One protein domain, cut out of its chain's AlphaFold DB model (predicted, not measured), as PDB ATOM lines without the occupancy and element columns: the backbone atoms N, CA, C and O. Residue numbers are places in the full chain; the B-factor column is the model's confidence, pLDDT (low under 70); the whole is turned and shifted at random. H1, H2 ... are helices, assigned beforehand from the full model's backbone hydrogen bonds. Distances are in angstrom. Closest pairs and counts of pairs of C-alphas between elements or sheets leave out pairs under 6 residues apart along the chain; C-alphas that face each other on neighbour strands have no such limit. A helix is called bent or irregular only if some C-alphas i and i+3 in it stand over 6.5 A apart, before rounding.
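AT A GLANCE: This is residues 2 to 63 of the 366 residues of an uncharacterized protein of Gigaspora rosea (UniProt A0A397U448). Little regular structure is here: a body built largely of loops round H3 and the short H2, with residues 2 to 7 of H1 sticking out as a free arm at one end. The printed part has 62 residues with three named helices, H1, H2 and H3, and no named strand; its class is all helix, though these hold only 23 residues. It is compact, radius of gyration of the C-alphas 11.9 A, with an elongated outline of 36 by 23 by 21 A.

HOW THE PARTS SIT: Start at H1, residues 2 to 9, which is apart from H2, residues 24 to 27, and from H3, residues 39 to 49. H2 and H3 are only just apart, 8.4 A at the closest C-alphas. Look at residues 13 to 14, which pair in parallel with residues 53 to 54. Every O i to N i+4 pair is within hydrogen-bond range in H1, 5 of 7 in H3; H2 is too short for one.

IN THESE COORDINATES: Find C-alpha 2 at (54.753, 106.100, 16.595); H1 runs 11.0 A from there. H2 spans 4.9 A. H3 runs 14.9 A to C-alpha 49 at (49.459, 86.032, 14.309); it is only just irregular, C-alphas 40 and 43 being 6.9 A apart.

THE WHOLE: The C-alphas farthest apart, of Thr 3 and Lys 37, are 36.0 A apart. The printed part has no cut, and both links are long. Residues 2 to 11 have pLDDT under 70.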
ATOM      1  N   LYS A   2      53.914 106.788  17.610       49.59
ATOM      2  CA  LYS A   2      54.753 106.100  16.595       49.59
ATOM      3  C   LYS A   2      56.010 105.401  17.151       49.59
ATOM      4  O   LYS A   2      56.434 104.402  16.587       49.59
ATOM      5  N   THR A   3      56.585 105.887  18.250       44.53
ATOM      6  CA  THR A   3      57.839 105.356  18.822       44.53
ATOM      7  C   THR A   3      57.647 104.037  19.582       44.53
ATOM      8  O   THR A   3      58.500 103.163  19.502       44.53
ATOM      9  N   VAL A   4      56.500 103.863  20.252       50.69
ATOM     10  CA  VAL A   4      56.170 102.651  21.031       50.69
ATOM     11  C   VAL A   4      55.847 101.473  20.109       50.69
ATOM     12  O   VAL A   4      56.378 100.385  20.297       50.69
ATOM     13  N   ASN A   5      55.082 101.703  19.036       57.44
ATOM     14  CA  ASN A   5      54.807 100.660  18.041       57.44
ATOM     15  C   ASN A   5      56.080 100.183  17.327       57.44
ATOM     16  O   ASN A   5      56.176  99.014  16.973       57.44
ATOM     17  N   LYS A   6      57.073 101.065  17.152       57.41
ATOM     18  CA  LYS A   6      58.356 100.713  16.530       57.41
ATOM     19  C   LYS A   6      59.215  99.820  17.436       57.41
ATOM     20  O   LYS A   6      59.888  98.937  16.925       57.41
ATOM     21  N   ALA A   7      59.146 100.021  18.756       53.25
ATOM     22  CA  ALA A   7      59.845  99.203  19.752       53.25
ATOM     23  C   ALA A   7      59.184  97.825  19.977       53.25
ATOM     24  O   ALA A   7      59.876  96.843  20.222       53.25
ATOM     25  N   ILE A   8      57.855  97.735  19.844       56.88
ATOM     26  CA  ILE A   8      57.121  96.457  19.904       56.88
ATOM     27  C   ILE A   8      57.372  95.618  18.639       56.88
ATOM     28  O   ILE A   8      57.505  94.402  18.716       56.88
ATOM     29  N   GLN A   9      57.500  96.254  17.470       57.47
ATOM     30  CA  GLN A   9      57.821  95.549  16.222       57.47
ATOM     31  C   GLN A   9      59.228  94.935  16.215       57.47
ATOM     32  O   GLN A   9      59.431  93.915  15.569       57.47
ATOM     33  N   THR A  10      60.187  95.502  16.955       58.75
ATOM     34  CA  THR A  10      61.554  94.958  17.053       58.75
ATOM     35  C   THR A  10      61.668  93.667  17.870       58.75
ATOM     36  O   THR A  10      62.713  93.027  17.817       58.75
ATOM     37  N   THR A  11      60.623  93.269  18.603       69.25
ATOM     38  CA  THR A  11      60.583  92.021  19.394       69.25
ATOM     39  C   THR A  11      59.811  90.877  18.730       69.25
ATOM     40  O   THR A  11      59.805  89.772  19.263       69.25
ATOM     41  N   LEU A  12      59.150  91.119  17.595       79.44
ATOM     42  CA  LEU A  12      58.339  90.115  16.896       79.44
ATOM     43  C   LEU A  12      59.196  89.270  15.945       79.44
ATOM     44  O   LEU A  12      60.078  89.794  15.263       79.44
ATOM     45  N   LEU A  13      58.894  87.975  15.855       84.31
ATOM     46  CA  LEU A  13      59.600  87.038  14.978       84.31
ATOM     47  C   LEU A  13      59.122  87.167  13.518       84.31
ATOM     48  O   LEU A  13      57.992  87.595  13.277       84.31
ATOM     49  N   PRO A  14      59.936  86.812  12.512       86.19
ATOM     50  CA  PRO A  14      59.437  86.657  11.148       86.19
ATOM     51  C   PRO A  14      58.441  85.490  11.077       86.19
ATOM     52  O   PRO A  14      58.631  84.473  11.746       86.19
ATOM     53  N   LEU A  15      57.374  85.639  10.286       87.19
ATOM     54  CA  LEU A  15      56.421  84.549  10.051       87.19
ATOM     55  C   LEU A  15      57.127  83.398   9.299       87.19
ATOM     56  O   LEU A  15      57.782  83.686   8.295       87.19
ATOM     57  N   PRO A  16      56.998  82.132   9.742       88.44
ATOM     58  CA  PRO A  16      57.553  80.985   9.024       88.44
ATOM     59  C   PRO A  16      56.980  80.846   7.610       88.44
ATOM     60  O   PRO A  16      55.869  81.303   7.338       88.44
ATOM     61  N   GLU A  17      57.710  80.192   6.706       84.94
ATOM     62  CA  GLU A  17      57.224  79.967   5.337       84.94
ATOM     63  C   GLU A  17      56.057  78.978   5.314       84.94
ATOM     64  O   GLU A  17      55.052  79.239   4.653       84.94
ATOM     65  N   LYS A  18      56.150  77.913   6.121       86.12
ATOM     66  CA  LYS A  18      55.129  76.873   6.212       86.12
ATOM     67  C   LYS A  18      54.299  76.992   7.484       86.12
ATOM     68  O   LYS A  18      54.851  77.249   8.558       86.12
ATOM     69  N   PRO A  19      52.984  76.735   7.414       83.75
ATOM     70  CA  PRO A  19      52.135  76.741   8.596       83.75
ATOM     71  C   PRO A  19      52.531  75.675   9.628       83.75
ATOM     72  O   PRO A  19      52.296  75.873  10.822       83.75
ATOM     73  N   GLU A  20      53.129  74.558   9.198       85.62
ATOM     74  CA  GLU A  20      53.675  73.474  10.033       85.62
ATOM     75  C   GLU A  20      54.810  73.918  10.952       85.62
ATOM     76  O   GLU A  20      54.938  73.382  12.050       85.62
ATOM     77  N   ASP A  21      55.566  74.937  10.546       86.50
ATOM     78  CA  ASP A  21      56.739  75.418  11.275       86.50
ATOM     79  C   ASP A  21      56.371  76.373  12.428       86.50
ATOM     80  O   ASP A  21      57.244  76.842  13.161       86.50
ATOM     81  N   ILE A  22      55.079  76.674  12.616       86.62
ATOM     82  CA  ILE A  22      54.603  77.449  13.767       86.62
ATOM     83  C   ILE A  22      54.635  76.559  15.022       86.62
ATOM     84  O   ILE A  22      53.943  75.537  15.041       86.62
ATOM     85  N   PRO A  23      55.343  76.968  16.100       86.94
ATOM     86  CA  PRO A  23      55.387  76.225  17.355       86.94
ATOM     87  C   PRO A  23      53.994  75.961  17.929       86.94
ATOM     88  O   PRO A  23      53.108  76.819  17.867       86.94
ATOM     89  N   GLU A  24      53.817  74.790  18.535       84.44
ATOM     90  CA  GLU A  24      52.536  74.333  19.088       84.44
ATOM     91  C   GLU A  24      51.974  75.304  20.139       84.44
ATOM     92  O   GLU A  24      50.799  75.654  20.090       84.44
ATOM     93  N   GLU A  25      52.848  75.884  20.965       83.75
ATOM     94  CA  GLU A  25      52.530  76.935  21.944       83.75
ATOM     95  C   GLU A  25      51.837  78.155  21.315       83.75
ATOM     96  O   GLU A  25      50.959  78.773  21.913       83.75
ATOM     97  N   VAL A  26      52.227  78.519  20.089       83.19
ATOM     98  CA  VAL A  26      51.625  79.640  19.362       83.19
ATOM     99  C   VAL A  26      50.342  79.201  18.667       83.19
ATOM    100  O   VAL A  26      49.405  79.992  18.598       83.19
ATOM    101  N   ARG A  27      50.271  77.953  18.186       84.06
ATOM    102  CA  ARG A  27      49.059  77.381  17.581       84.06
ATOM    103  C   ARG A  27      47.905  77.299  18.577       84.06
ATOM    104  O   ARG A  27      46.790  77.647  18.210       84.06
ATOM    105  N   GLU A  28      48.174  76.924  19.826       84.38
ATOM    106  CA  GLU A  28      47.167  76.881  20.899       84.38
ATOM    107  C   GLU A  28      46.582  78.262  21.240       84.38
ATOM    108  O   GLU A  28      45.455  78.362  21.725       84.38
ATOM    109  N   LEU A  29      47.318  79.343  20.962       83.50
ATOM    110  CA  LEU A  29      46.864  80.721  21.183       83.50
ATOM    111  C   LEU A  29      46.003  81.273  20.039       83.50
ATOM    112  O   LEU A  29      45.437  82.362  20.177       83.50
ATOM    113  N   LEU A  30      45.922  80.574  18.904       85.31
ATOM    114  CA  LEU A  30      45.139  81.021  17.761       85.31
ATOM    115  C   LEU A  30      43.659  80.728  17.973       85.31
ATOM    116  O   LEU A  30      43.262  79.630  18.352       85.31
ATOM    117  N   SER A  31      42.814  81.697  17.623       83.12
ATOM    118  CA  SER A  31      41.359  81.521  17.695       83.12
ATOM    119  C   SER A  31      40.814  80.488  16.692       83.12
ATOM    120  O   SER A  31      39.659  80.080  16.806       83.12
ATOM    121  N   PHE A  32      41.602  80.111  15.676       82.94
ATOM    122  CA  PHE A  32      41.217  79.187  14.606       82.94
ATOM    123  C   PHE A  32      42.423  78.380  14.107       82.94
ATOM    124  O   PHE A  32      43.563  78.828  14.208       82.94
ATOM    125  N   GLU A  33      42.146  77.220  13.514       82.75
ATOM    126  CA  GLU A  33      43.156  76.331  12.936       82.75
ATOM    127  C   GLU A  33      43.842  76.936  11.696       82.75
ATOM    128  O   GLU A  33      43.227  77.658  10.903       82.75
ATOM    129  N   ILE A  34      45.118  76.586  11.520       82.44
ATOM    130  CA  ILE A  34      45.913  76.810  10.307       82.44
ATOM    131  C   ILE A  34      46.204  75.425   9.693       82.44
ATOM    132  O   ILE A  34      46.537  74.519  10.461       82.44
ATOM    133  N   PRO A  35      46.117  75.222   8.361       82.62
ATOM    134  CA  PRO A  35      45.848  76.210   7.305       82.62
ATOM    135  C   PRO A  35      44.428  76.795   7.323       82.62
ATOM    136  O   PRO A  35      43.465  76.154   7.741       82.62
ATOM    137  N   ILE A  36      44.299  78.041   6.866       83.00
ATOM    138  CA  ILE A  36      43.055  78.814   6.877       83.00
ATOM    139  C   ILE A  36      42.092  78.237   5.838       83.00
ATOM    140  O   ILE A  36      42.264  78.434   4.635       83.00
ATOM    141  N   LYS A  37      41.027  77.590   6.318       78.12
ATOM    142  CA  LYS A  37      39.919  77.100   5.480       78.12
ATOM    143  C   LYS A  37      38.924  78.212   5.139       78.12
ATOM    144  O   LYS A  37      38.539  78.394   3.990       78.12
ATOM    145  N   ASN A  38      38.529  79.005   6.138       74.88
ATOM    146  CA  ASN A  38      37.471  80.009   5.998       74.88
ATOM    147  C   ASN A  38      38.031  81.439   6.015       74.88
ATOM    148  O   ASN A  38      38.532  81.919   7.036       74.88
ATOM    149  N   ARG A  39      37.869  82.167   4.903       75.25
ATOM    150  CA  ARG A  39      38.320  83.565   4.774       75.25
ATOM    151  C   ARG A  39      37.645  84.527   5.759       75.25
ATOM    152  O   ARG A  39      38.225  85.564   6.064       75.25
ATOM    153  N   ASN A  40      36.477  84.196   6.313       75.19
ATOM    154  CA  ASN A  40      35.835  85.024   7.343       75.19
ATOM    155  C   ASN A  40      36.639  85.052   8.654       75.19
ATOM    156  O   ASN A  40      36.618  86.054   9.368       75.19
ATOM    157  N   ASN A  41      37.407  83.995   8.932       79.81
ATOM    158  CA  ASN A  41      38.248  83.880  10.125       79.81
ATOM    159  C   ASN A  41      39.612  84.567   9.944       79.81
ATOM    160  O   ASN A  41      40.322  84.798  10.924       79.81
ATOM    161  N   LEU A  42      39.954  84.956   8.707       83.25
ATOM    162  CA  LEU A  42      41.237  85.558   8.342       83.25
ATOM    163  C   LEU A  42      41.562  86.775   9.206       83.25
ATOM    164  O   LEU A  42      42.690  86.927   9.649       83.25
ATOM    165  N   ARG A  43      40.584  87.647   9.477       84.69
ATOM    166  CA  ARG A  43      40.829  88.875  10.247       84.69
ATOM    167  C   ARG A  43      41.238  88.585  11.690       84.69
ATOM    168  O   ARG A  43      42.147  89.238  12.195       84.69
ATOM    169  N   SER A  44      40.564  87.638  12.334       84.38
ATOM    170  CA  SER A  44      40.862  87.238  13.711       84.38
ATOM    171  C   SER A  44      42.203  86.515  13.781       84.38
ATOM    172  O   SER A  44      43.053  86.883  14.583       84.38
ATOM    173  N   LEU A  45      42.441  85.584  12.857       85.75
ATOM    174  CA  LEU A  45      43.689  84.832  12.792       85.75
ATOM    175  C   LEU A  45      44.893  85.731  12.464       85.75
ATOM    176  O   LEU A  45      45.946  85.607  13.077       85.75
ATOM    177  N   LEU A  46      44.725  86.719  11.578       86.50
ATOM    178  CA  LEU A  46      45.726  87.761  11.324       86.50
ATOM    179  C   LEU A  46      46.021  88.602  12.565       86.50
ATOM    180  O   LEU A  46      47.167  88.993  12.774       86.50
ATOM    181  N   ALA A  47      44.999  88.936  13.356       86.38
ATOM    182  CA  ALA A  47      45.186  89.694  14.586       86.38
ATOM    183  C   ALA A  47      45.969  88.884  15.624       86.38
ATOM    184  O   ALA A  47      46.832  89.454  16.284       86.38
ATOM    185  N   ASP A  48      45.713  87.578  15.726       87.81
ATOM    186  CA  ASP A  48      46.442  86.678  16.618       87.81
ATOM    187  C   ASP A  48      47.889  86.471  16.155       87.81
ATOM    188  O   ASP A  48      48.814  86.701  16.932       87.81
ATOM    189  N   LEU A  49      48.111  86.179  14.868       86.94
ATOM    190  CA  LEU A  49      49.459  86.032  14.309       86.94
ATOM    191  C   LEU A  49      50.290  87.311  14.459       86.94
ATOM    192  O   LEU A  49      51.472  87.233  14.778       86.94
ATOM    193  N   ARG A  50      49.690  88.497  14.300       88.19
ATOM    194  CA  ARG A  50      50.386  89.788  14.459       88.19
ATOM    195  C   ARG A  50      50.778  90.124  15.900       88.19
ATOM    196  O   ARG A  50      51.497  91.100  16.102       88.19
ATOM    197  N   LYS A  51      50.320  89.358  16.899       86.75
ATOM    198  CA  LYS A  51      50.803  89.483  18.287       86.75
ATOM    199  C   LYS A  51      52.190  88.865  18.469       86.75
ATOM    200  O   LYS A  51      52.895  89.274  19.385       86.75
ATOM    201  N   VAL A  52      52.557  87.899  17.623       86.38
ATOM    202  CA  VAL A  52      53.787  87.094  17.751       86.38
ATOM    203  C   VAL A  52      54.741  87.323  16.575       86.38
ATOM    204  O   VAL A  52      55.956  87.395  16.764       86.38
ATOM    205  N   TYR A  53      54.195  87.518  15.371       87.75
ATOM    206  CA  TYR A  53      54.949  87.585  14.125       87.75
ATOM    207  C   TYR A  53      54.803  88.917  13.383       87.75
ATOM    208  O   TYR A  53      53.753  89.564  13.400       87.75
ATOM    209  N   THR A  54      55.854  89.289  12.648       87.44
ATOM    210  CA  THR A  54      55.857  90.393  11.681       87.44
ATOM    211  C   THR A  54      55.813  89.848  10.258       87.44
ATOM    212  O   THR A  54      56.683  89.084   9.850       87.44
ATOM    213  N   PHE A  55      54.817  90.275   9.479       87.19
ATOM    214  CA  PHE A  55      54.671  89.940   8.062       87.19
ATOM    215  C   PHE A  55      53.807  90.988   7.346       87.19
ATOM    216  O   PHE A  55      52.919  91.599   7.949       87.19
ATOM    217  N   ALA A  56      54.066  91.208   6.055       85.25
ATOM    218  CA  ALA A  56      53.271  92.119   5.225       85.25
ATOM    219  C   ALA A  56      52.007  91.434   4.676       85.25
ATOM    220  O   ALA A  56      50.919  92.011   4.715       85.25
ATOM    221  N   GLN A  57      52.152  90.188   4.219       84.38
ATOM    222  CA  GLN A  57      51.107  89.359   3.623       84.38
ATOM    223  C   GLN A  57      51.314  87.895   4.046       84.38
ATOM    224  O   GLN A  57      52.442  87.497   4.327       84.38
ATOM    225  N   LEU A  58      50.227  87.123   4.136       84.56
ATOM    226  CA  LEU A  58      50.284  85.668   4.316       84.56
ATOM    227  C   LEU A  58      50.644  85.000   2.987       84.56
ATOM    228  O   LEU A  58      50.106  85.393   1.953       84.56
ATOM    229  N   LEU A  59      51.522  84.000   3.034       85.56
ATOM    230  CA  LEU A  59      51.828  83.155   1.880       85.56
ATOM    231  C   LEU A  59      50.628  82.260   1.547       85.56
ATOM    232  O   LEU A  59      49.844  81.920   2.434       85.56
ATOM    233  N   ASP A  60      50.498  81.860   0.282       82.12
ATOM    234  CA  ASP A  60      49.373  81.036  -0.180       82.12
ATOM    235  C   ASP A  60      49.329  79.660   0.512       82.12
ATOM    236  O   ASP A  60      48.245  79.128   0.732       82.12
ATOM    237  N   GLU A  61      50.478  79.146   0.969       85.50
ATOM    238  CA  GLU A  61      50.594  77.900   1.750       85.50
ATOM    239  C   GLU A  61      49.813  77.936   3.077       85.50
ATOM    240  O   GLU A  61      49.438  76.898   3.617       85.50
ATOM    241  N   TYR A  62      49.505  79.129   3.596       83.88
ATOM    242  CA  TYR A  62      48.669  79.287   4.787       83.88
ATOM    243  C   TYR A  62      47.173  79.135   4.508       83.88
ATOM    244  O   TYR A  62      46.381  79.200   5.450       83.88
ATOM    245  N   PHE A  63      46.760  78.950   3.256       83.56
ATOM    246  CA  PHE A  63      45.370  78.750   2.871       83.56
ATOM    247  C   PHE A  63      45.152  77.315   2.404       83.56
ATOM    248  O   PHE A  63      45.941  76.758   1.649       83.56
TER     249      PHE A  63